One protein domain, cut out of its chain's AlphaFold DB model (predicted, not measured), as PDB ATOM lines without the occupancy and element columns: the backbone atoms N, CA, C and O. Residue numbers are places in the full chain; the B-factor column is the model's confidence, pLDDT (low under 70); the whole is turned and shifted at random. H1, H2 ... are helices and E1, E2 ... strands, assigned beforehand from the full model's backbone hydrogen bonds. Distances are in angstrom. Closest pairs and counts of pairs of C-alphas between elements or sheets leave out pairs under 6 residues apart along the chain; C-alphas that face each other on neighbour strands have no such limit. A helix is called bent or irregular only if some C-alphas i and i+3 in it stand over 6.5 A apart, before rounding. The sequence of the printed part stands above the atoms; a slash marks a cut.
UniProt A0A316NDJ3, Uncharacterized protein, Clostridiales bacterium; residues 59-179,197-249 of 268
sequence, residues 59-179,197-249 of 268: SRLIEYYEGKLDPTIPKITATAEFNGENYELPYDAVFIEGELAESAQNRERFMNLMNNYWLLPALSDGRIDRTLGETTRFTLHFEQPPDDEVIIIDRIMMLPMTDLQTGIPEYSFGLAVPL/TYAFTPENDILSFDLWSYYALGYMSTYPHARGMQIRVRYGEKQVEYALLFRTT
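This is residues 59 to 179 and 197 to 249 of the 268 residues of an uncharacterized protein of Clostridiales bacterium (UniProt A0A316NDJ3). Two antiparallel sheets stand partly face to face like a flattened, incompletely closed barrel, E3 E9 E8 E5 E6 as one wall and E2 E1 E4 E7 as the other. E2 runs on into E3 at one side, a tight link joins E6 to E7 at the other, H2 covers the outward face of the larger sheet, and H1 grazes its edge at E3. The 174 printed residues hold three named helices and nine named strands, in the order H1 E1 E2 E3 H2 E4 E5 E6 E7 H3 E8 E9. The class is mixed, helices and strands, with under half of the residues in named elements. The whole is compact, with a radius of gyration of the C-alphas of 16.2 A and spans of 46 by 40 by 38 A.

The larger, strongly twisted sheet runs E3 (residues 91 to 96), E9 (238 to 248), E8 (226 to 235), E5 (150 to 157), E6 (197 to 200). Pairs within hydrogen-bond range are N 94 and O 241, 3.0 A, for E3 and E9; N 231 and O 242, 2.8 A, for the hairpin E8 and E9; N 153 and O 230, 2.8 A, for E8 and E5; and N 152 and O 198, 2.8 A, for E5 and E6. H2, residues 104 to 114, makes two layers with it, a helix on one face of a sheet: its height over the sheet is 7.7 A, and it runs slantwise to E9, at 40 degrees on the local plane. The closest C-alphas of H2 and E9 are those of Leu 113 and Leu 245, 6.4 A. H1, residues 59 to 66, only grazes this sheet; Tyr 65 and Asp 92 of E3 have the closest C-alphas, 6.2 A. The second sheet runs E2 (85 to 88), E1 (76 to 82), E4 (137 to 142), E7 (206 to 210), with N 80 and O 87 at 2.8 A in the hairpin E1 and E2, N 79 and O 139 at 2.9 A between E1 and E4, and N 140 and O 207 at 2.8 A between E4 and E7. E1 and E9 are only just apart, 8.1 A. E2 runs on into E3 at 42 degrees. H3, residues 215 to 219, is on neither sheet. Every O i to N i+4 pair is within range in H1 and H2; H3 has 0 of 1, and 1 of 2 O i to N i+3 pairs.

H1 begins at C-alpha 59, (52.809, 11.909, -29.478). From first to last C-alpha E9 measures 31.9 A, E8 28.6 A, E5 21.8 A, E1 19.6 A and H2 15.0 A. E9 ends at C-alpha 248, (43.963, 0.272, -43.820). H3 is only just irregular, with C-alphas 215 and 218 6.7 A apart.

The C-alphas of Gln 165 and Asn 204, the two farthest apart, are 51.6 A apart. Residues 180 to 196 are not printed, and C-alphas 179 and 197 are 16.7 A apart across the cut. Of the links printed whole, H2 to E4 is long. The mean pLDDT of the printed part is 76.0, with 50 residues under 70, among them 97 to 108, 158 to 179 and 215 to 222.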
ATOM      1  N   SER A  59      52.652  10.529 -29.949       75.19
ATOM      2  CA  SER A  59      52.809  11.909 -29.478       75.19
ATOM      3  C   SER A  59      54.137  12.535 -29.928       75.19
ATOM      4  O   SER A  59      54.167  13.668 -30.399       75.19
ATOM      5  N   ARG A  60      55.245  11.776 -29.895       78.00
ATOM      6  CA  ARG A  60      56.560  12.264 -30.360       78.00
ATOM      7  C   ARG A  60      56.624  12.404 -31.879       78.00
ATOM      8  O   ARG A  60      57.363  13.246 -32.378       78.00
ATOM      9  N   LEU A  61      55.875  11.583 -32.620       79.50
ATOM     10  CA  LEU A  61      55.739  11.744 -34.070       79.50
ATOM     11  C   LEU A  61      54.991  13.029 -34.412       79.50
ATOM     12  O   LEU A  61      55.407  13.746 -35.317       79.50
ATOM     13  N   ILE A  62      53.912  13.319 -33.690       84.62
ATOM     14  CA  ILE A  62      53.133  14.542 -33.873       84.62
ATOM     15  C   ILE A  62      54.013  15.761 -33.586       84.62
ATOM     16  O   ILE A  62      54.181  16.596 -34.470       84.62
ATOM     17  N   GLU A  63      54.675  15.802 -32.424       85.81
ATOM     18  CA  GLU A  63      55.621  16.873 -32.066       85.81
ATOM     19  C   GLU A  63      56.694  17.086 -33.141       85.81
ATOM     20  O   GLU A  63      57.032  18.219 -33.484       85.81
ATOM     21  N   TYR A  64      57.220  15.993 -33.695       86.00
ATOM     22  CA  TYR A  64      58.233  16.039 -34.737       86.00
ATOM     23  C   TYR A  64      57.739  16.688 -36.029       86.00
ATOM     24  O   TYR A  64      58.430  17.540 -36.590       86.00
ATOM     25  N   TYR A  65      56.568  16.275 -36.518       87.19
ATOM     26  CA  TYR A  65      56.012  16.845 -37.739       87.19
ATOM     27  C   TYR A  65      55.600  18.297 -37.534       87.19
ATOM     28  O   TYR A  65      55.989  19.140 -38.338       87.19
ATOM     29  N   GLU A  66      54.932  18.616 -36.423       89.25
ATOM     30  CA  GLU A  66      54.569  19.995 -36.095       89.25
ATOM     31  C   GLU A  66      55.789  20.910 -35.971       89.25
ATOM     32  O   GLU A  66      55.757  22.048 -36.432       89.25
ATOM     33  N   GLY A  67      56.886  20.417 -35.386       87.81
ATOM     34  CA  GLY A  67      58.131  21.172 -35.238       87.81
ATOM     35  C   GLY A  67      58.827  21.508 -36.561       87.81
ATOM     36  O   GLY A  67      59.707  22.369 -36.580       87.81
ATOM     37  N   LYS A  68      58.450  20.850 -37.663       87.44
ATOM     38  CA  LYS A  68      58.977  21.109 -39.009       87.44
ATOM     39  C   LYS A  68      58.116  22.039 -39.849       87.44
ATOM     40  O   LYS A  68      58.588  22.494 -40.892       87.44
ATOM     41  N   LEU A  69      56.876  22.285 -39.438       89.12
ATOM     42  CA  LEU A  69      55.966  23.135 -40.192       89.12
ATOM     43  C   LEU A  69      56.440  24.588 -40.149       89.12
ATOM     44  O   LEU A  69      57.061  25.038 -39.184       89.12
ATOM     45  N   ASP A  70      56.105  25.345 -41.195       89.75
ATOM     46  CA  ASP A  70      56.171  26.801 -41.116       89.75
ATOM     47  C   ASP A  70      55.281  27.251 -39.937       89.75
ATOM     48  O   ASP A  70      54.090  26.928 -39.930       89.75
ATOM     49  N   PRO A  71      55.815  27.992 -38.946       91.31
ATOM     50  CA  PRO A  71      55.071  28.371 -37.744       91.31
ATOM     51  C   PRO A  71      53.875  29.291 -38.024       91.31
ATOM     52  O   PRO A  71      53.093  29.569 -37.120       91.31
ATOM     53  N   THR A  72      53.745  29.808 -39.250       92.88
ATOM     54  CA  THR A  72      52.602  30.612 -39.691       92.88
ATOM     55  C   THR A  72      51.464  29.784 -40.285       92.88
ATOM     56  O   THR A  72      50.390  30.336 -40.525       92.88
ATOM     57  N   ILE A  73      51.671  28.485 -40.529       93.44
ATOM     58  CA  ILE A  73      50.596  27.564 -40.901       93.44
ATOM     59  C   ILE A  73      49.735  27.315 -39.655       93.44
ATOM     60  O   ILE A  73      50.268  26.848 -38.648       93.44
ATOM     61  N   PRO A  74      48.416  27.590 -39.699       94.62
ATOM     62  CA  PRO A  74      47.527  27.256 -38.593       94.62
ATOM     63  C   PRO A  74      47.568  25.756 -38.299       94.62
ATOM     64  O   PRO A  74      47.504  24.941 -39.225       94.62
ATOM     65  N   LYS A  75      47.677  25.373 -37.030       95.44
ATOM     66  CA  LYS A  75      47.734  23.958 -36.662       95.44
ATOM     67  C   LYS A  75      46.360  23.312 -36.708       95.44
ATOM     68  O   LYS A  75      45.325  23.973 -36.572       95.44
ATOM     69  N   ILE A  76      46.370  21.993 -36.855       96.00
ATOM     70  CA  ILE A  76      45.187  21.159 -36.682       96.00
ATOM     71  C   ILE A  76      45.487  20.033 -35.701       96.00
ATOM     72  O   ILE A  76      46.611  19.549 -35.627       96.00
ATOM     73  N   THR A  77      44.462  19.566 -35.005       96.25
ATOM     74  CA  THR A  77      44.489  18.282 -34.306       96.25
ATOM     75  C   THR A  77      43.583  17.329 -35.066       96.25
ATOM     76  O   THR A  77      42.392  17.601 -35.236       96.25
ATOM     77  N   ALA A  78      44.145  16.221 -35.548       96.00
ATOM     78  CA  ALA A  78      43.413  15.206 -36.291       96.00
ATOM     79  C   ALA A  78      43.277  13.938 -35.450       96.00
ATOM     80  O   ALA A  78      44.275  13.313 -35.092       96.00
ATOM     81  N   THR A  79      42.041  13.537 -35.168       96.19
ATOM     82  CA  THR A  79      41.742  12.314 -34.425       96.19
ATOM     83  C   THR A  79      40.869  11.365 -35.233       96.19
ATOM     84  O   THR A  79      40.097  11.775 -36.105       96.19
ATOM     85  N   ALA A  80      41.010  10.076 -34.947       94.62
ATOM     86  CA  ALA A  80      40.206   9.004 -35.502       94.62
ATOM     87  C   ALA A  80      39.689   8.106 -34.376       94.62
ATOM     88  O   ALA A  80      40.477   7.557 -33.609       94.62
ATOM     89  N   GLU A  81      38.374   7.929 -34.312       93.31
ATOM     90  CA  GLU A  81      37.707   6.993 -33.412       93.31
ATOM     91  C   GLU A  81      37.414   5.689 -34.160       93.31
ATOM     92  O   GLU A  81      36.796   5.693 -35.233       93.31
ATOM     93  N   PHE A  82      37.872   4.563 -33.617       89.44
ATOM     94  CA  PHE A  82      37.618   3.240 -34.177       89.44
ATOM     95  C   PHE A  82      37.666   2.167 -33.084       89.44
ATOM     96  O   PHE A  82      38.616   2.119 -32.306       89.44
ATOM     97  N   ASN A  83      36.651   1.293 -33.030       85.81
ATOM     98  CA  ASN A  83      36.508   0.234 -32.020       85.81
ATOM     99  C   ASN A  83      36.585   0.745 -30.563       85.81
ATOM    100  O   ASN A  83      37.149   0.079 -29.693       85.81
ATOM    101  N   GLY A  84      36.039   1.935 -30.292       84.62
ATOM    102  CA  GLY A  84      36.074   2.568 -28.968       84.62
ATOM    103  C   GLY A  84      37.445   3.108 -28.536       84.62
ATOM    104  O   GLY A  84      37.581   3.575 -27.404       84.62
ATOM    105  N   GLU A  85      38.452   3.065 -29.411       87.81
ATOM    106  CA  GLU A  85      39.750   3.710 -29.213       87.81
ATOM    107  C   GLU A  85      39.826   5.017 -30.011       87.81
ATOM    108  O   GLU A  85      39.284   5.124 -31.111       87.81
ATOM    109  N   ASN A  86      40.521   6.009 -29.448       91.12
ATOM    110  CA  ASN A  86      40.797   7.288 -30.096       91.12
ATOM    111  C   ASN A  86      42.283   7.376 -30.434       91.12
ATOM    112  O   ASN A  86      43.132   7.255 -29.550       91.12
ATOM    113  N   TYR A  87      42.581   7.621 -31.704       90.88
ATOM    114  CA  TYR A  87      43.936   7.762 -32.215       90.88
ATOM    115  C   TYR A  87      44.164   9.193 -32.673       90.88
ATOM    116  O   TYR A  87      43.400   9.707 -33.487       90.88
ATOM    117  N   GLU A  88      45.232   9.819 -32.197       92.19
ATOM    118  CA  GLU A  88      45.724  11.064 -32.779       92.19
ATOM    119  C   GLU A  88      46.634  10.746 -33.971       92.19
ATOM    120  O   GLU A  88      47.378   9.761 -33.963       92.19
ATOM    121  N   LEU A  89      46.532  11.543 -35.031       91.56
ATOM    122  CA  LEU A  89      47.201  11.295 -36.301       91.56
ATOM    123  C   LEU A  89      48.261  12.369 -36.560       91.56
ATOM    124  O   LEU A  89      47.933  13.556 -36.534       91.56
ATOM    125  N   PRO A  90      49.510  11.984 -36.889       91.25
ATOM    126  CA  PRO A  90      50.484  12.943 -37.383       91.25
ATOM    127  C   PRO A  90      50.052  13.477 -38.752       91.25
ATOM    128  O   PRO A  90      49.460  12.756 -39.565       91.25
ATOM    129  N   TYR A  91      50.407  14.728 -39.022       91.81
ATOM    130  CA  TYR A  91      50.120  15.400 -40.282       91.81
ATOM    131  C   TYR A  91      51.330  16.179 -40.781       91.81
ATOM    132  O   TYR A  91      52.174  16.593 -39.997       91.81
ATOM    133  N   ASP A  92      51.394  16.388 -42.090       90.38
ATOM    134  CA  ASP A  92      52.323  17.331 -42.723       90.38
ATOM    135  C   ASP A  92      51.504  18.448 -43.390       90.38
ATOM    136  O   ASP A  92      50.344  18.217 -43.744       90.38
ATOM    137  N   ALA A  93      52.052  19.651 -43.553       90.81
ATOM    138  CA  ALA A  93      51.299  20.793 -44.073       90.81
ATOM    139  C   ALA A  93      52.157  21.799 -44.845       90.81
ATOM    140  O   ALA A  93      53.335  21.999 -44.556       90.81
ATOM    141  N   VAL A  94      51.548  22.473 -45.824       88.75
ATOM    142  CA  VAL A  94      52.210  23.530 -46.600       88.75
ATOM    143  C   VAL A  94      51.211  24.560 -47.126       88.75
ATOM    144  O   VAL A  94      50.060  24.226 -47.409       88.75
ATOM    145  N   PHE A  95      51.655  25.802 -47.317       87.88
ATOM    146  CA  PHE A  95      50.931  26.750 -48.166       87.88
ATOM    147  C   PHE A  95      51.049  26.345 -49.635       87.88
ATOM    148  O   PHE A  95      52.131  25.997 -50.105       87.88
ATOM    149  N   ILE A  96      49.950  26.423 -50.375       78.12
ATOM    150  CA  ILE A  96      49.952  26.169 -51.814       78.12
ATOM    151  C   ILE A  96      49.787  27.476 -52.588       78.12
ATOM    152  O   ILE A  96      48.912  28.291 -52.299       78.12
ATOM    153  N   GLU A  97      50.649  27.673 -53.585       68.75
ATOM    154  CA  GLU A  97      50.598  28.810 -54.503       68.75
ATOM    155  C   GLU A  97      50.070  28.336 -55.870       68.75
ATOM    156  O   GLU A  97      50.755  27.628 -56.610       68.75
ATOM    157  N   GLY A  98      48.836  28.723 -56.209       59.38
ATOM    158  CA  GLY A  98      48.188  28.406 -57.489       59.38
ATOM    159  C   GLY A  98      47.497  27.034 -57.562       59.38
ATOM    160  O   GLY A  98      47.607  26.202 -56.666       59.38
ATOM    161  N   GLU A  99      46.765  26.791 -58.656       50.56
ATOM    162  CA  GLU A  99      45.891  25.609 -58.814       50.56
ATOM    163  C   GLU A  99      46.636  24.271 -59.030       50.56
ATOM    164  O   GLU A  99      46.010  23.219 -58.977       50.56
ATOM    165  N   LEU A 100      47.952  24.274 -59.295       48.91
ATOM    166  CA  LEU A 100      48.620  23.159 -59.993       48.91
ATOM    167  C   LEU A 100      49.963  22.676 -59.416       48.91
ATOM    168  O   LEU A 100      50.690  21.952 -60.099       48.91
ATOM    169  N   ALA A 101      50.307  22.954 -58.156       49.84
ATOM    170  CA  ALA A 101      51.496  22.352 -57.514       49.84
ATOM    171  C   ALA A 101      51.360  20.816 -57.245       49.84
ATOM    172  O   ALA A 101      52.049  20.229 -56.413       49.84
ATOM    173  N   GLU A 102      50.482  20.134 -57.990       54.41
ATOM    174  CA  GLU A 102      49.504  19.145 -57.516       54.41
ATOM    175  C   GLU A 102      49.943  17.668 -57.483       54.41
ATOM    176  O   GLU A 102      49.118  16.798 -57.207       54.41
ATOM    177  N   SER A 103      51.209  17.321 -57.729       53.59
ATOM    178  CA  SER A 103      51.606  15.898 -57.672       53.59
ATOM    179  C   SER A 103      52.922  15.622 -56.968       53.59
ATOM    180  O   SER A 103      52.946  14.781 -56.075       53.59
ATOM    181  N   ALA A 104      54.006  16.321 -57.307       51.50
ATOM    182  CA  ALA A 104      55.317  16.038 -56.722       51.50
ATOM    183  C   ALA A 104      55.386  16.408 -55.232       51.50
ATOM    184  O   ALA A 104      55.839  15.594 -54.431       51.50
ATOM    185  N   GLN A 105      54.875  17.584 -54.857       59.00
ATOM    186  CA  GLN A 105      54.866  18.030 -53.461       59.00
ATOM    187  C   GLN A 105      53.878  17.208 -52.618       59.00
ATOM    188  O   GLN A 105      54.197  16.795 -51.508       59.00
ATOM    189  N   ASN A 106      52.701  16.888 -53.170       59.44
ATOM    190  CA  ASN A 106      51.717  16.018 -52.512       59.44
ATOM    191  C   ASN A 106      52.312  14.626 -52.259       59.44
ATOM    192  O   ASN A 106      52.142  14.053 -51.186       59.44
ATOM    193  N   ARG A 107      53.048  14.101 -53.246       60.44
ATOM    194  CA  ARG A 107      53.767  12.832 -53.146       60.44
ATOM    195  C   ARG A 107      54.796  12.867 -52.023       60.44
ATOM    196  O   ARG A 107      54.816  11.957 -51.207       60.44
ATOM    197  N   GLU A 108      55.621  13.907 -51.971       65.50
ATOM    198  CA  GLU A 108      56.661  14.074 -50.954       65.50
ATOM    199  C   GLU A 108      56.095  14.123 -49.527       65.50
ATOM    200  O   GLU A 108      56.601  13.433 -48.646       65.50
ATOM    201  N   ARG A 109      54.985  14.831 -49.301       70.62
ATOM    202  CA  ARG A 109      54.352  14.904 -47.971       70.62
ATOM    203  C   ARG A 109      53.857  13.548 -47.480       70.62
ATOM    204  O   ARG A 109      54.161  13.119 -46.368       70.62
ATOM    205  N   PHE A 110      53.141  12.821 -48.334       74.06
ATOM    206  CA  PHE A 110      52.710  11.475 -47.978       74.06
ATOM    207  C   PHE A 110      53.892  10.502 -47.838       74.06
ATOM    208  O   PHE A 110      53.821   9.604 -47.002       74.06
ATOM    209  N   MET A 111      54.983  10.678 -48.601       69.31
ATOM    210  CA  MET A 111      56.227   9.912 -48.418       69.31
ATOM    211  C   MET A 111      56.841  10.135 -47.042       69.31
ATOM    212  O   MET A 111      57.241   9.165 -46.401       69.31
ATOM    213  N   ASN A 112      56.896  11.386 -46.582       71.94
ATOM    214  CA  ASN A 112      57.432  11.708 -45.264       71.94
ATOM    215  C   ASN A 112      56.661  10.940 -44.188       71.94
ATOM    216  O   ASN A 112      57.262  10.171 -43.439       71.94
ATOM    217  N   LEU A 113      55.327  11.040 -44.199       76.06
ATOM    218  CA  LEU A 113      54.453  10.302 -43.280       76.06
ATOM    219  C   LEU A 113      54.634   8.779 -43.387       76.06
ATOM    220  O   LEU A 113      54.607   8.075 -42.377       76.06
ATOM    221  N   MET A 114      54.874   8.268 -44.596       73.06
ATOM    222  CA  MET A 114      55.062   6.842 -44.864       73.06
ATOM    223  C   MET A 114      56.321   6.252 -44.214       73.06
ATOM    224  O   MET A 114      56.342   5.050 -43.940       73.06
ATOM    225  N   ASN A 115      57.336   7.061 -43.890       71.06
ATOM    226  CA  ASN A 115      58.502   6.591 -43.126       71.06
ATOM    227  C   ASN A 115      58.091   5.978 -41.777       71.06
ATOM    228  O   ASN A 115      58.691   5.009 -41.319       71.06
ATOM    229  N   ASN A 116      56.995   6.472 -41.194       73.06
ATOM    230  CA  ASN A 116      56.464   6.017 -39.913       73.06
ATOM    231  C   ASN A 116      55.231   5.115 -40.062       73.06
ATOM    232  O   ASN A 116      54.502   4.911 -39.095       73.06
ATOM    233  N   TYR A 117      55.005   4.542 -41.252       74.38
ATOM    234  CA  TYR A 117      53.806   3.767 -41.592       74.38
ATOM    235  C   TYR A 117      53.392   2.753 -40.521       74.38
ATOM    236  O   TYR A 117      52.212   2.649 -40.203       74.38
ATOM    237  N   TRP A 118      54.343   2.016 -39.939       74.31
ATOM    238  CA  TRP A 118      54.052   0.971 -38.947       74.31
ATOM    239  C   TRP A 118      53.527   1.495 -37.611       74.31
ATOM    240  O   TRP A 118      52.884   0.729 -36.893       74.31
ATOM    241  N   LEU A 119      53.786   2.765 -37.296       76.69
ATOM    242  CA  LEU A 119      53.322   3.442 -36.083       76.69
ATOM    243  C   LEU A 119      51.942   4.086 -36.270       76.69
ATOM    244  O   LEU A 119      51.310   4.466 -35.290       76.69
ATOM    245  N   LEU A 120      51.458   4.193 -37.511       81.69
ATOM    246  CA  LEU A 120      50.140   4.750 -37.802       81.69
ATOM    247  C   LEU A 120      49.027   3.762 -37.410       81.69
ATOM    248  O   LEU A 120      49.213   2.544 -37.536       81.69
ATOM    249  N   PRO A 121      47.849   4.254 -36.992       85.25
ATOM    250  CA  PRO A 121      46.720   3.396 -36.657       85.25
ATOM    251  C   PRO A 121      46.179   2.671 -37.897       85.25
ATOM    252  O   PRO A 121      46.241   3.178 -39.023       85.25
ATOM    253  N   ALA A 122      45.644   1.467 -37.683       85.88
ATOM    254  CA  ALA A 122      44.934   0.699 -38.702       85.88
ATOM    255  C   ALA A 122      43.428   0.960 -38.596       85.88
ATOM    256  O   ALA A 122      42.791   0.544 -37.633       85.88
ATOM    257  N   LEU A 123      42.876   1.645 -39.596       88.19
ATOM    258  CA  LEU A 123      41.515   2.180 -39.596       88.19
ATOM    259  C   LEU A 123      40.658   1.516 -40.686       88.19
ATOM    260  O   LEU A 123      41.176   1.014 -41.694       88.19
ATOM    261  N   SER A 124      39.342   1.491 -40.470       87.06
ATOM    262  CA  SER A 124      38.375   0.751 -41.286       87.06
ATOM    263  C   SER A 124      37.315   1.671 -41.881       87.06
ATOM    264  O   SER A 124      36.789   2.558 -41.219       87.06
ATOM    265  N   ASP A 125      36.941   1.410 -43.128       84.81
ATOM    266  CA  ASP A 125      35.821   2.070 -43.813       84.81
ATOM    267  C   ASP A 125      34.524   1.231 -43.782       84.81
ATOM    268  O   ASP A 125      33.609   1.449 -44.578       84.81
ATOM    269  N   GLY A 126      34.505   0.174 -42.959       80.31
ATOM    270  CA  GLY A 126      33.389  -0.765 -42.831       80.31
ATOM    271  C   GLY A 126      33.170  -1.711 -44.024       80.31
ATOM    272  O   GLY A 126      32.197  -2.469 -44.028       80.31
ATOM    273  N   ARG A 127      34.029  -1.704 -45.060       74.69
ATOM    274  CA  ARG A 127      33.770  -2.434 -46.316       74.69
ATOM    275  C   ARG A 127      34.115  -3.921 -46.273       74.69
ATOM    276  O   ARG A 127      33.293  -4.743 -46.682       74.69
ATOM    277  N   ILE A 128      35.350  -4.256 -45.896       66.38
ATOM    278  CA  ILE A 128      35.871  -5.634 -45.977       66.38
ATOM    279  C   ILE A 128      35.471  -6.439 -44.745       66.38
ATOM    280  O   ILE A 128      35.054  -7.590 -44.867       66.38
ATOM    281  N   ASP A 129      35.550  -5.822 -43.570       59.25
ATOM    282  CA  ASP A 129      35.276  -6.489 -42.309       59.25
ATOM    283  C   ASP A 129      33.901  -6.080 -41.767       59.25
ATOM    284  O   ASP A 129      33.753  -5.138 -40.990       59.25
ATOM    285  N   ARG A 130      32.864  -6.806 -42.198       51.72
ATOM    286  CA  ARG A 130      31.499  -6.621 -41.677       51.72
ATOM    287  C   ARG A 130      31.346  -7.077 -40.221       51.72
ATOM    288  O   ARG A 130      30.300  -6.818 -39.634       51.72
ATOM    289  N   THR A 131      32.341  -7.767 -39.658       49.38
ATOM    290  CA  THR A 131      32.356  -8.196 -38.252       49.38
ATOM    291  C   THR A 131      32.945  -7.147 -37.311       49.38
ATOM    292  O   THR A 131      32.573  -7.146 -36.142       49.38
ATOM    293  N   LEU A 132      33.774  -6.223 -37.812       54.97
ATOM    294  CA  LEU A 132      34.240  -5.049 -37.058       54.97
ATOM    295  C   LEU A 132      33.183  -3.940 -36.966       54.97
ATOM    296  O   LEU A 132      33.257  -3.132 -36.055       54.97
ATOM    297  N   GLY A 133      32.181  -3.935 -37.855       53.22
ATOM    298  CA  GLY A 133      30.906  -3.210 -37.716       53.22
ATOM    299  C   GLY A 133      30.951  -1.676 -37.755       53.22
ATOM    300  O   GLY A 133      29.986  -1.062 -38.208       53.22
ATOM    301  N   GLU A 134      32.051  -1.056 -37.343       72.75
ATOM    302  CA  GLU A 134      32.173   0.384 -37.166       72.75
ATOM    303  C   GLU A 134      33.075   0.984 -38.245       72.75
ATOM    304  O   GLU A 134      34.164   0.497 -38.556       72.75
ATOM    305  N   THR A 135      32.568   2.041 -38.870       86.31
ATOM    306  CA  THR A 135      33.357   2.894 -39.757       86.31
ATOM    307  C   THR A 135      34.131   3.870 -38.888       86.31
ATOM    308  O   THR A 135      33.575   4.411 -37.937       86.31
ATOM    309  N   THR A 136      35.403   4.101 -39.202       91.31
ATOM    310  CA  THR A 136      36.216   5.073 -38.472       91.31
ATOM    311  C   THR A 136      35.624   6.475 -38.597       91.31
ATOM    312  O   THR A 136      35.392   6.945 -39.713       91.31
ATOM    313  N   ARG A 137      35.448   7.163 -37.468       92.56
ATOM    314  CA  ARG A 137      35.016   8.561 -37.427       92.56
ATOM    315  C   ARG A 137      36.220   9.472 -37.249       92.56
ATOM    316  O   ARG A 137      36.932   9.372 -36.258       92.56
ATOM    317  N   PHE A 138      36.437  10.376 -38.193       94.62
ATOM    318  CA  PHE A 138      37.463  11.406 -38.100       94.62
ATOM    319  C   PHE A 138      36.904  12.669 -37.455       94.62
ATOM    320  O   PHE A 138      35.749  13.032 -37.689       94.62
ATOM    321  N   THR A 139      37.744  13.357 -36.687       95.69
ATOM    322  CA  THR A 139      37.501  14.720 -36.213       95.69
ATOM    323  C   THR A 139      38.751  15.564 -36.433       95.69
ATOM    324  O   THR A 139      39.851  15.183 -36.043       95.69
ATOM    325  N   LEU A 140      38.574  16.711 -37.082       95.44
ATOM    326  CA  LEU A 140      39.592  17.732 -37.281       95.44
ATOM    327  C   LEU A 140      39.208  18.935 -36.430       95.44
ATOM    328  O   LEU A 140      38.117  19.479 -36.595       95.44
ATOM    329  N   HIS A 141      40.100  19.330 -35.532       96.81
ATOM    330  CA  HIS A 141      40.001  20.573 -34.781       96.81
ATOM    331  C   HIS A 141      41.022  21.560 -35.344       96.81
ATOM    332  O   HIS A 141      42.217  21.261 -35.364       96.81
ATOM    333  N   PHE A 142      40.572  22.721 -35.803       95.00
ATOM    334  CA  PHE A 142      41.431  23.753 -36.371       95.00
ATOM    335  C   PHE A 142      41.773  24.790 -35.298       95.00
ATOM    336  O   PHE A 142      40.882  25.330 -34.658       95.00
ATOM    337  N   GLU A 143      43.055  25.114 -35.101       94.50
ATOM    338  CA  GLU A 143      43.444  26.173 -34.151       94.50
ATOM    339  C   GLU A 143      42.868  27.540 -34.560       94.50
ATOM    340  O   GLU A 143      42.468  28.347 -33.720       94.50
ATOM    341  N   GLN A 144      42.790  27.776 -35.871       93.06
ATOM    342  CA  GLN A 144      42.080  28.896 -36.473       93.06
ATOM    343  C   GLN A 144      40.921  28.352 -37.320       93.06
ATOM    344  O   GLN A 144      41.159  27.459 -38.138       93.06
ATOM    345  N   PRO A 145      39.691  28.887 -37.193       91.56
ATOM    346  CA  PRO A 145      38.568  28.434 -38.004       91.56
ATOM    347  C   PRO A 145      38.831  28.686 -39.502       91.56
ATOM    348  O   PRO A 145      39.367  29.744 -39.850       91.56
ATOM    349  N   PRO A 146      38.468  27.744 -40.390       91.38
ATOM    350  CA  PRO A 146      38.519  27.950 -41.836       91.38
ATOM    351  C   PRO A 146      37.627  29.111 -42.294       91.38
ATOM    352  O   PRO A 146      36.513  29.272 -41.799       91.38
ATOM    353  N   ASP A 147      38.078  29.877 -43.289       90.00
ATOM    354  CA  ASP A 147      37.283  30.976 -43.864       90.00
ATOM    355  C   ASP A 147      36.262  30.509 -44.917       90.00
ATOM    356  O   ASP A 147      35.414  31.286 -45.360       90.00
ATOM    357  N   ASP A 148      36.369  29.257 -45.361       85.06
ATOM    358  CA  ASP A 148      35.533  28.656 -46.398       85.06
ATOM    359  C   ASP A 148      35.413  27.136 -46.195       85.06
ATOM    360  O   ASP A 148      35.929  26.577 -45.223       85.06
ATOM    361  N   GLU A 149      34.746  26.462 -47.129       85.50
ATOM    362  CA  GLU A 149      34.668  25.012 -47.195       85.50
ATOM    363  C   GLU A 149      36.050  24.347 -47.119       85.50
ATOM    364  O   GLU A 149      37.020  24.728 -47.780       85.50
ATOM    365  N   VAL A 150      36.106  23.281 -46.327       84.38
ATOM    366  CA  VAL A 150      37.244  22.375 -46.247       84.38
ATOM    367  C   VAL A 150      37.060  21.293 -47.301       84.38
ATOM    368  O   VAL A 150      36.059  20.573 -47.291       84.38
ATOM    369  N   ILE A 151      38.035  21.148 -48.195       86.12
ATOM    370  CA  ILE A 151      38.009  20.127 -49.245       86.12
ATOM    371  C   ILE A 151      38.902  18.961 -48.838       86.12
ATOM    372  O   ILE A 151      40.112  19.123 -48.704       86.12
ATOM    373  N   ILE A 152      38.333  17.768 -48.695       84.88
ATOM    374  CA  ILE A 152      39.077  16.541 -48.387       84.88
ATOM    375  C   ILE A 152      39.111  15.657 -49.623       84.88
ATOM    376  O   ILE A 152      38.067  15.351 -50.190       84.88
ATOM    377  N   ILE A 153      40.306  15.233 -50.025       82.06
ATOM    378  CA  ILE A 153      40.551  14.313 -51.133       82.06
ATOM    379  C   ILE A 153      41.182  13.043 -50.562       82.06
ATOM    380  O   ILE A 153      42.309  13.061 -50.069       82.06
ATOM    381  N   ASP A 154      40.463  11.931 -50.657       80.81
ATOM    382  CA  ASP A 154      40.955  10.619 -50.235       80.81
ATOM    383  C   ASP A 154      41.821   9.962 -51.325       80.81
ATOM    384  O   ASP A 154      41.416   9.790 -52.481       80.81
ATOM    385  N   ARG A 155      43.044   9.594 -50.940       77.88
ATOM    386  CA  ARG A 155      44.088   9.026 -51.795       77.88
ATOM    387  C   ARG A 155      44.414   7.612 -51.335       77.88
ATOM    388  O   ARG A 155      44.686   7.381 -50.162       77.88
ATOM    389  N   ILE A 156      44.492   6.663 -52.264       74.50
ATOM    390  CA  ILE A 156      45.031   5.334 -51.951       74.50
ATOM    391  C   ILE A 156      46.556   5.322 -52.032       74.50
ATOM    392  O   ILE A 156      47.158   5.925 -52.924       74.50
ATOM    393  N   MET A 157      47.173   4.582 -51.116       70.12
ATOM    394  CA  MET A 157      48.618   4.441 -51.035       70.12
ATOM    395  C   MET A 157      49.012   2.976 -50.934       70.12
ATOM    396  O   MET A 157      48.564   2.236 -50.052       70.12
ATOM    397  N   MET A 158      49.879   2.546 -51.843       66.44
ATOM    398  CA  MET A 158      50.499   1.237 -51.761       66.44
ATOM    399  C   MET A 158      51.902   1.374 -51.188       66.44
ATOM    400  O   MET A 158      52.681   2.225 -51.620       66.44
ATOM    401  N   LEU A 159      52.213   0.515 -50.212       59.34
ATOM    402  CA  LEU A 159      53.591   0.301 -49.805       59.34
ATOM    403  C   LEU A 159      54.422  -0.109 -51.021       59.34
ATOM    404  O   LEU A 159      53.881  -0.697 -51.967       59.34
ATOM    405  N   PRO A 160      55.721   0.199 -51.001       53.00
ATOM    406  CA  PRO A 160      56.549  -0.041 -52.146       53.00
ATOM    407  C   PRO A 160      56.633  -1.541 -52.375       53.00
ATOM    408  O   PRO A 160      57.004  -2.308 -51.484       53.00
ATOM    409  N   MET A 161      56.293  -1.960 -53.587       50.03
ATOM    410  CA  MET A 161      56.821  -3.217 -54.078       50.03
ATOM    411  C   MET A 161      58.261  -2.918 -54.459       50.03
ATOM    412  O   MET A 161      58.513  -2.010 -55.245       50.03
ATOM    413  N   THR A 162      59.216  -3.613 -53.844       43.19
ATOM    414  CA  THR A 162      60.614  -3.500 -54.257       43.19
ATOM    415  C   THR A 162      60.669  -3.811 -55.746       43.19
ATOM    416  O   THR A 162      60.303  -4.919 -56.148       43.19
ATOM    417  N   ASP A 163      61.092  -2.845 -56.559       40.62
ATOM    418  CA  ASP A 163      61.420  -3.141 -57.942       40.62
ATOM    419  C   ASP A 163      62.580  -4.143 -57.911       40.62
ATOM    420  O   ASP A 163      63.684  -3.847 -57.446       40.62
ATOM    421  N   LEU A 164      62.297  -5.367 -58.358       41.16
ATOM    422  CA  LEU A 164      63.241  -6.480 -58.355       41.16
ATOM    423  C   LEU A 164      64.475  -6.208 -59.234       41.16
ATOM    424  O   LEU A 164      65.460  -6.934 -59.109       41.16
ATOM    425  N   GLN A 165      64.442  -5.194 -60.109       39.00
ATOM    426  CA  GLN A 165      65.573  -4.811 -60.954       39.00
ATOM    427  C   GLN A 165      66.445  -3.707 -60.352       39.00
ATOM    428  O   GLN A 165      67.664  -3.760 -60.507       39.00
ATOM    429  N   THR A 166      65.858  -2.721 -59.671       44.84
ATOM    430  CA  THR A 166      66.606  -1.561 -59.150       44.84
ATOM    431  C   THR A 166      66.873  -1.625 -57.649       44.84
ATOM    432  O   THR A 166      67.764  -0.931 -57.162       44.84
ATOM    433  N   GLY A 167      66.139  -2.455 -56.898       36.12
ATOM    434  CA  GLY A 167      66.233  -2.526 -55.436       36.12
ATOM    435  C   GLY A 167      65.729  -1.267 -54.721       36.12
ATOM    436  O   GLY A 167      65.835  -1.180 -53.499       36.12
ATOM    437  N   ILE A 168      65.178  -0.300 -55.461       41.62
ATOM    438  CA  ILE A 168      64.624   0.941 -54.924       41.62
ATOM    439  C   ILE A 168      63.159   0.677 -54.540       41.62
ATOM    440  O   ILE A 168      62.415   0.081 -55.325       41.62
ATOM    441  N   PRO A 169      62.707   1.087 -53.340       44.91
ATOM    442  CA  PRO A 169      61.296   1.026 -52.994       44.91
ATOM    443  C   PRO A 169      60.503   1.998 -53.884       44.91
ATOM    444  O   PRO A 169      60.563   3.211 -53.690       44.91
ATOM    445  N   GLU A 170      59.749   1.487 -54.859       41.47
ATOM    446  CA  GLU A 170      58.803   2.304 -55.623       41.47
ATOM    447  C   GLU A 170      57.454   2.333 -54.914       41.47
ATOM    448  O   GLU A 170      56.664   1.391 -54.979       41.47
ATOM    449  N   TYR A 171      57.169   3.437 -54.230       46.34
ATOM    450  CA  TYR A 171      55.843   3.682 -53.685       46.34
ATOM    451  C   TYR A 171      54.882   3.927 -54.846       46.34
ATOM    452  O   TYR A 171      54.977   4.931 -55.556       46.34
ATOM    453  N   SER A 172      53.944   3.003 -55.043       44.75
ATOM    454  CA  SER A 172      52.842   3.212 -55.972       44.75
ATOM    455  C   SER A 172      51.796   4.080 -55.286       44.75
ATOM    456  O   SER A 172      50.933   3.624 -54.532       44.75
ATOM    457  N   PHE A 173      51.896   5.376 -55.538       44.75
ATOM    458  CA  PHE A 173      50.783   6.288 -55.353       44.75
ATOM    459  C   PHE A 173      49.742   5.938 -56.405       44.75
ATOM    460  O   PHE A 173      50.085   5.759 -57.576       44.75
ATOM    461  N   GLY A 174      48.464   5.930 -56.041       39.69
ATOM    462  CA  GLY A 174      47.463   6.264 -57.045       39.69
ATOM    463  C   GLY A 174      47.709   7.711 -57.483       39.69
ATOM    464  O   GLY A 174      47.134   8.627 -56.900       39.69
ATOM    465  N   LEU A 175      48.615   7.945 -58.440       34.22
ATOM    466  CA  LEU A 175      48.795   9.262 -59.041       34.22
ATOM    467  C   LEU A 175      47.569   9.558 -59.901       34.22
ATOM    468  O   LEU A 175      47.205   8.778 -60.780       34.22
ATOM    469  N   ALA A 176      46.955  10.711 -59.649       35.84
ATOM    470  CA  ALA A 176      46.078  11.342 -60.615       35.84
ATOM    471  C   ALA A 176      46.907  11.665 -61.869       35.84
ATOM    472  O   ALA A 176      47.903  12.383 -61.792       35.84
ATOM    473  N   VAL A 177      46.509  11.111 -63.010       29.83
ATOM    474  CA  VAL A 177      47.015  11.488 -64.335       29.83
ATOM    475  C   VAL A 177      45.913  12.327 -64.990       29.83
ATOM    476  O   VAL A 177      44.744  11.949 -64.874       29.83
ATOM    477  N   PRO A 178      46.212  13.463 -65.645       26.00
ATOM    478  CA  PRO A 178      45.171  14.279 -66.259       26.00
ATOM    479  C   PRO A 178      44.495  13.504 -67.395       26.00
ATOM    480  O   PRO A 178      45.163  13.040 -68.319       26.00
ATOM    481  N   LEU A 179      43.163  13.399 -67.370       30.66
ATOM    482  CA  LEU A 179      42.407  12.981 -68.549       30.66
ATOM    483  C   LEU A 179      42.223  14.198 -69.455       30.66
ATOM    484  O   LEU A 179      41.355  15.042 -69.230       30.66
ATOM    485  N   THR A 197      36.504  13.453 -53.401       69.88
ATOM    486  CA  THR A 197      36.600  14.857 -53.030       69.88
ATOM    487  C   THR A 197      35.293  15.246 -52.371       69.88
ATOM    488  O   THR A 197      34.233  15.158 -52.990       69.88
ATOM    489  N   TYR A 198      35.373  15.677 -51.124       70.81
ATOM    490  CA  TYR A 198      34.221  16.100 -50.349       70.81
ATOM    491  C   TYR A 198      34.473  17.500 -49.814       70.81
ATOM    492  O   TYR A 198      35.551  17.780 -49.293       70.81
ATOM    493  N   ALA A 199      33.477  18.363 -49.975       78.88
ATOM    494  CA  ALA A 199      33.467  19.694 -49.401       78.88
ATOM    495  C   ALA A 199      32.663  19.668 -48.103       78.88
ATOM    496  O   ALA A 199      31.571  19.096 -48.057       78.88
ATOM    497  N   PHE A 200      33.208  20.282 -47.060       75.31
ATOM    498  CA  PHE A 200      32.560  20.397 -45.764       75.31
ATOM    499  C   PHE A 200      32.535  21.841 -45.316       75.31
ATOM    500  O   PHE A 200      33.546  22.534 -45.383       75.31
ATOM    501  N   THR A 201      31.406  22.260 -44.767       80.62
ATOM    502  CA  THR A 201      31.348  23.469 -43.952       80.62
ATOM    503  C   THR A 201      31.620  23.059 -42.502       80.62
ATOM    504  O   THR A 201      30.808  22.316 -41.945       80.62
ATOM    505  N   PRO A 202      32.751  23.458 -41.896       75.00
ATOM    506  CA  PRO A 202      33.025  23.154 -40.495       75.00
ATOM    507  C   PRO A 202      32.010  23.852 -39.579       75.00
ATOM    508  O   PRO A 202      31.541  24.956 -39.865       75.00
ATOM    509  N   GLU A 203      31.683  23.218 -38.455       77.06
ATOM    510  CA  GLU A 203      30.910  23.851 -37.389       77.06
ATOM    511  C   GLU A 203      31.892  24.585 -36.467       77.06
ATOM    512  O   GLU A 203      32.496  23.987 -35.579       77.06
ATOM    513  N   ASN A 204      32.063  25.892 -36.696       78.06
ATOM    514  CA  ASN A 204      33.111  26.717 -36.082       78.06
ATOM    515  C   ASN A 204      34.525  26.245 -36.482       78.06
ATOM    516  O   ASN A 204      34.963  26.466 -37.607       78.06
ATOM    517  N   ASP A 205      35.230  25.611 -35.550       86.56
ATOM    518  CA  ASP A 205      36.602  25.120 -35.621       86.56
ATOM    519  C   ASP A 205      36.679  23.586 -35.639       86.56
ATOM    520  O   ASP A 205      37.771  23.024 -35.579       86.56
ATOM    521  N   ILE A 206      35.540  22.890 -35.758       89.62
ATOM    522  CA  ILE A 206      35.482  21.427 -35.755       89.62
ATOM    523  C   ILE A 206      34.825  20.901 -37.033       89.62
ATOM    524  O   ILE A 206      33.767  21.360 -37.467       89.62
ATOM    525  N   LEU A 207      35.443  19.876 -37.616       89.88
ATOM    526  CA  LEU A 207      34.885  19.080 -38.702       89.88
ATOM    527  C   LEU A 207      34.948  17.593 -38.346       89.88
ATOM    528  O   LEU A 207      36.036  17.049 -38.180       89.88
ATOM    529  N   SER A 208      33.800  16.915 -38.306       90.25
ATOM    530  CA  SER A 208      33.736  15.460 -38.127       90.25
ATOM    531  C   SER A 208      33.069  14.765 -39.311       90.25
ATOM    532  O   SER A 208      32.068  15.248 -39.839       90.25
ATOM    533  N   PHE A 209      33.585  13.599 -39.695       87.50
ATOM    534  CA  PHE A 209      33.024  12.780 -40.770       87.50
ATOM    535  C   PHE A 209      33.379  11.300 -40.599       87.50
ATOM    536  O   PHE A 209      34.417  10.959 -40.035       87.50
ATOM    537  N   ASP A 210      32.536  10.418 -41.129       88.56
ATOM    538  CA  ASP A 210      32.825   8.985 -41.175       88.56
ATOM    539  C   ASP A 210      33.642   8.651 -42.431       88.56
ATOM    540  O   ASP A 210      33.389   9.177 -43.521       88.56
ATOM    541  N   LEU A 211      34.620   7.755 -42.296       87.62
ATOM    542  CA  LEU A 211      35.479   7.322 -43.392       87.62
ATOM    543  C   LEU A 211      34.672   6.643 -44.504       87.62
ATOM    544  O   LEU A 211      34.080   5.583 -44.317       87.62
ATOM    545  N   TRP A 212      34.711   7.195 -45.713       83.00
ATOM    546  CA  TRP A 212      33.933   6.639 -46.821       83.00
ATOM    547  C   TRP A 212      34.444   5.273 -47.272       83.00
ATOM    548  O   TRP A 212      35.654   5.055 -47.444       83.00
ATOM    549  N   SER A 213      33.486   4.386 -47.550       79.06
ATOM    550  CA  SER A 213      33.746   3.087 -48.163       79.06
ATOM    551  C   SER A 213      34.455   3.251 -49.505       79.06
ATOM    552  O   SER A 213      33.964   3.936 -50.405       79.06
ATOM    553  N   TYR A 214      35.586   2.571 -49.686       75.50
ATOM    554  CA  TYR A 214      36.312   2.600 -50.946       75.50
ATOM    555  C   TYR A 214      35.698   1.616 -51.950       75.50
ATOM    556  O   TYR A 214      36.037   0.431 -52.008       75.50
ATOM    557  N   TYR A 215      34.758   2.103 -52.768       67.00
ATOM    558  CA  TYR A 215      33.991   1.258 -53.692       67.00
ATOM    559  C   TYR A 215      34.838   0.494 -54.707       67.00
ATOM    560  O   TYR A 215      34.476  -0.624 -55.089       67.00
ATOM    561  N   ALA A 216      35.986   1.047 -55.092       67.50
ATOM    562  CA  ALA A 216      36.864   0.416 -56.058       67.50
ATOM    563  C   ALA A 216      37.645  -0.795 -55.508       67.50
ATOM    564  O   ALA A 216      38.200  -1.531 -56.319       67.50
ATOM    565  N   LEU A 217      37.613  -1.092 -54.192       68.69
ATOM    566  CA  LEU A 217      38.291  -2.280 -53.630       68.69
ATOM    567  C   LEU A 217      37.889  -3.575 -54.343       68.69
ATOM    568  O   LEU A 217      38.726  -4.444 -54.546       68.69
ATOM    569  N   GLY A 218      36.619  -3.700 -54.744       64.81
ATOM    570  CA  GLY A 218      36.114  -4.907 -55.411       64.81
ATOM    571  C   GLY A 218      36.697  -5.145 -56.808       64.81
ATOM    572  O   GLY A 218      36.523  -6.230 -57.354       64.81
ATOM    573  N   TYR A 219      37.375  -4.148 -57.380       63.44
ATOM    574  CA  TYR A 219      38.004  -4.210 -58.700       63.44
ATOM    575  C   TYR A 219      39.537  -4.258 -58.624       63.44
ATOM    576  O   TYR A 219      40.193  -4.308 -59.662       63.44
ATOM    577  N   MET A 220      40.123  -4.229 -57.422       65.31
ATOM    578  CA  MET A 220      41.574  -4.253 -57.237       65.31
ATOM    579  C   MET A 220      42.074  -5.683 -57.027       65.31
ATOM    580  O   MET A 220      41.524  -6.436 -56.228       65.31
ATOM    581  N   SER A 221      43.168  -6.047 -57.701       61.22
ATOM    582  CA  SER A 221      43.879  -7.313 -57.466       61.22
ATOM    583  C   SER A 221      44.703  -7.307 -56.175       61.22
ATOM    584  O   SER A 221      45.101  -8.359 -55.682       61.22
ATOM    585  N   THR A 222      44.994  -6.121 -55.642       66.56
ATOM    586  CA  THR A 222      45.781  -5.922 -54.425       66.56
ATOM    587  C   THR A 222      45.171  -4.777 -53.638       66.56
ATOM    588  O   THR A 222      44.944  -3.701 -54.190       66.56
ATOM    589  N   TYR A 223      44.889  -5.000 -52.356       74.12
ATOM    590  CA  TYR A 223      44.303  -3.962 -51.519       74.12
ATOM    591  C   TYR A 223      45.336  -2.894 -51.146       74.12
ATOM    592  O   TYR A 223      46.500  -3.228 -50.902       74.12
ATOM    593  N   PRO A 224      44.934  -1.611 -51.076       74.19
ATOM    594  CA  PRO A 224      45.839  -0.537 -50.698       74.19
ATOM    595  C   PRO A 224      46.308  -0.723 -49.254       74.19
ATOM    596  O   PRO A 224      45.568  -1.200 -48.399       74.19
ATOM    597  N   HIS A 225      47.554  -0.356 -48.977       75.56
ATOM    598  CA  HIS A 225      48.155  -0.547 -47.656       75.56
ATOM    599  C   HIS A 225      47.767   0.595 -46.713       75.56
ATOM    600  O   HIS A 225      47.410   0.366 -45.560       75.56
ATOM    601  N   ALA A 226      47.756   1.815 -47.242       79.25
ATOM    602  CA  ALA A 226      47.359   3.027 -46.548       79.25
ATOM    603  C   ALA A 226      46.349   3.830 -47.369       79.25
ATOM    604  O   ALA A 226      46.194   3.641 -48.581       79.25
ATOM    605  N   ARG A 227      45.696   4.766 -46.685       83.94
ATOM    606  CA  ARG A 227      44.944   5.858 -47.297       83.94
ATOM    607  C   ARG A 227      45.471   7.179 -46.755       83.94
ATOM    608  O   ARG A 227      45.773   7.294 -45.568       83.94
ATOM    609  N   GLY A 228      45.627   8.136 -47.656       83.56
ATOM    610  CA  GLY A 228      46.055   9.492 -47.366       83.56
ATOM    611  C   GLY A 228      44.891  10.460 -47.532       83.56
ATOM    612  O   GLY A 228      44.239  10.448 -48.574       83.56
ATOM    613  N   MET A 229      44.633  11.305 -46.538       87.19
ATOM    614  CA  MET A 229      43.679  12.408 -46.666       87.19
ATOM    615  C   MET A 229      44.442  13.676 -46.991       87.19
ATOM    616  O   MET A 229      45.280  14.127 -46.215       87.19
ATOM    617  N   GLN A 230      44.150  14.238 -48.155       86.50
ATOM    618  CA  GLN A 230      44.632  15.544 -48.567       86.50
ATOM    619  C   GLN A 230      43.539  16.564 -48.246       86.50
ATOM    620  O   GLN A 230      42.470  16.525 -48.848       86.50
ATOM    621  N   ILE A 231      43.793  17.451 -47.291       89.25
ATOM    622  CA  ILE A 231      42.812  18.393 -46.751       89.25
ATOM    623  C   ILE A 231      43.231  19.800 -47.159       89.25
ATOM    624  O   ILE A 231      44.302  20.263 -46.782       89.25
ATOM    625  N   ARG A 232      42.393  20.488 -47.927       89.25
ATOM    626  CA  ARG A 232      42.622  21.860 -48.380       89.25
ATOM    627  C   ARG A 232      41.736  22.807 -47.597       89.25
ATOM    628  O   ARG A 232      40.526  22.601 -47.521       89.25
ATOM    629  N   VAL A 233      42.358  23.843 -47.051       90.56
ATOM    630  CA  VAL A 233      41.716  24.828 -46.181       90.56
ATOM    631  C   VAL A 233      42.144  26.223 -46.604       90.56
ATOM    632  O   VAL A 233      43.305  26.441 -46.960       90.56
ATOM    633  N   ARG A 234      41.212  27.175 -46.572       90.44
ATOM    634  CA  ARG A 234      41.480  28.577 -46.882       90.44
ATOM    635  C   ARG A 234      41.570  29.410 -45.604       90.44
ATOM    636  O   ARG A 234      40.678  29.341 -44.764       90.44
ATOM    637  N   TYR A 235      42.642  30.196 -45.519       91.25
ATOM    638  CA  TYR A 235      42.923  31.163 -44.460       91.25
ATOM    639  C   TYR A 235      43.286  32.514 -45.099       91.25
ATOM    640  O   TYR A 235      44.414  32.749 -45.544       91.25
ATOM    641  N   GLY A 236      42.306  33.404 -45.196       88.69
ATOM    642  CA  GLY A 236      42.354  34.669 -45.906       88.69
ATOM    643  C   GLY A 236      42.604  34.452 -47.395       88.69
ATOM    644  O   GLY A 236      41.847  33.774 -48.091       88.69
ATOM    645  N   GLU A 237      43.693  35.039 -47.884       87.81
ATOM    646  CA  GLU A 237      44.146  34.898 -49.274       87.81
ATOM    647  C   GLU A 237      45.035  33.664 -49.492       87.81
ATOM    648  O   GLU A 237      45.422  33.375 -50.623       87.81
ATOM    649  N   LYS A 238      45.377  32.933 -48.424       89.19
ATOM    650  CA  LYS A 238      46.245  31.758 -48.492       89.19
ATOM    651  C   LYS A 238      45.426  30.477 -48.474       89.19
ATOM    652  O   LYS A 238      44.422  30.368 -47.772       89.19
ATOM    653  N   GLN A 239      45.914  29.475 -49.192       88.88
ATOM    654  CA  GLN A 239      45.402  28.115 -49.111       88.88
ATOM    655  C   GLN A 239      46.477  27.219 -48.500       88.88
ATOM    656  O   GLN A 239      47.641  27.271 -48.897       88.88
ATOM    657  N   VAL A 240      46.082  26.419 -47.517       90.56
ATOM    658  CA  VAL A 240      46.926  25.423 -46.858       90.56
ATOM    659  C   VAL A 240      46.455  24.042 -47.280       90.56
ATOM    660  O   VAL A 240      45.254  23.789 -47.398       90.56
ATOM    661  N   GLU A 241      47.406  23.147 -47.505       89.75
ATOM    662  CA  GLU A 241      47.140  21.733 -47.694       89.75
ATOM    663  C   GLU A 241      47.779  20.917 -46.572       89.75
ATOM    664  O   GLU A 241      49.000  20.922 -46.422       89.75
ATOM    665  N   TYR A 242      46.946  20.188 -45.833       92.00
ATOM    666  CA  TYR A 242      47.352  19.206 -44.837       92.00
ATOM    667  C   TYR A 242      47.299  17.800 -45.442       92.00
ATOM    668  O   TYR A 242      46.393  17.468 -46.210       92.00
ATOM    669  N   ALA A 243      48.256  16.958 -45.078       89.25
ATOM    670  CA  ALA A 243      48.307  15.549 -45.431       89.25
ATOM    671  C   ALA A 243      48.206  14.706 -44.154       89.25
ATOM    672  O   ALA A 243      49.038  14.845 -43.263       89.25
ATOM    673  N   LEU A 244      47.217  13.816 -44.086       90.69
ATOM    674  CA  LEU A 244      47.098  12.782 -43.052       90.69
ATOM    675  C   LEU A 244      47.305  11.412 -43.669       90.69
ATOM    676  O   LEU A 244      46.826  11.162 -44.771       90.69
ATOM    677  N   LEU A 245      47.931  10.493 -42.943       87.25
ATOM    678  CA  LEU A 245      48.136   9.124 -43.402       87.25
ATOM    679  C   LEU A 245      47.687   8.128 -42.337       87.25
ATOM    680  O   LEU A 245      47.976   8.302 -41.157       87.25
ATOM    681  N   PHE A 246      47.038   7.048 -42.762       87.81
ATOM    682  CA  PHE A 246      46.699   5.933 -41.883       87.81
ATOM    683  C   PHE A 246      46.765   4.594 -42.618       87.81
ATOM    684  O   PHE A 246      46.641   4.520 -43.846       87.81
ATOM    685  N   ARG A 247      46.957   3.511 -41.860       86.62
ATOM    686  CA  ARG A 247      46.954   2.148 -42.402       86.62
ATOM    687  C   ARG A 247      45.520   1.689 -42.607       86.62
ATOM    688  O   ARG A 247      44.643   2.007 -41.812       86.62
ATOM    689  N   THR A 248      45.284   0.880 -43.628       84.81
ATOM    690  CA  THR A 248      43.963   0.272 -43.820       84.81
ATOM    691  C   THR A 248      43.881  -1.092 -43.141       84.81
ATOM    692  O   THR A 248      44.857  -1.847 -43.092       84.81
ATOM    693  N   THR A 249      42.691  -1.455 -42.671       82.94
ATOM    694  CA  THR A 249      42.404  -2.813 -42.184       82.94
ATOM    695  C   THR A 249      42.296  -3.847 -43.307       82.94
ATOM    696  O   THR A 249      42.271  -5.039 -43.023       82.94
TER     697      THR A 249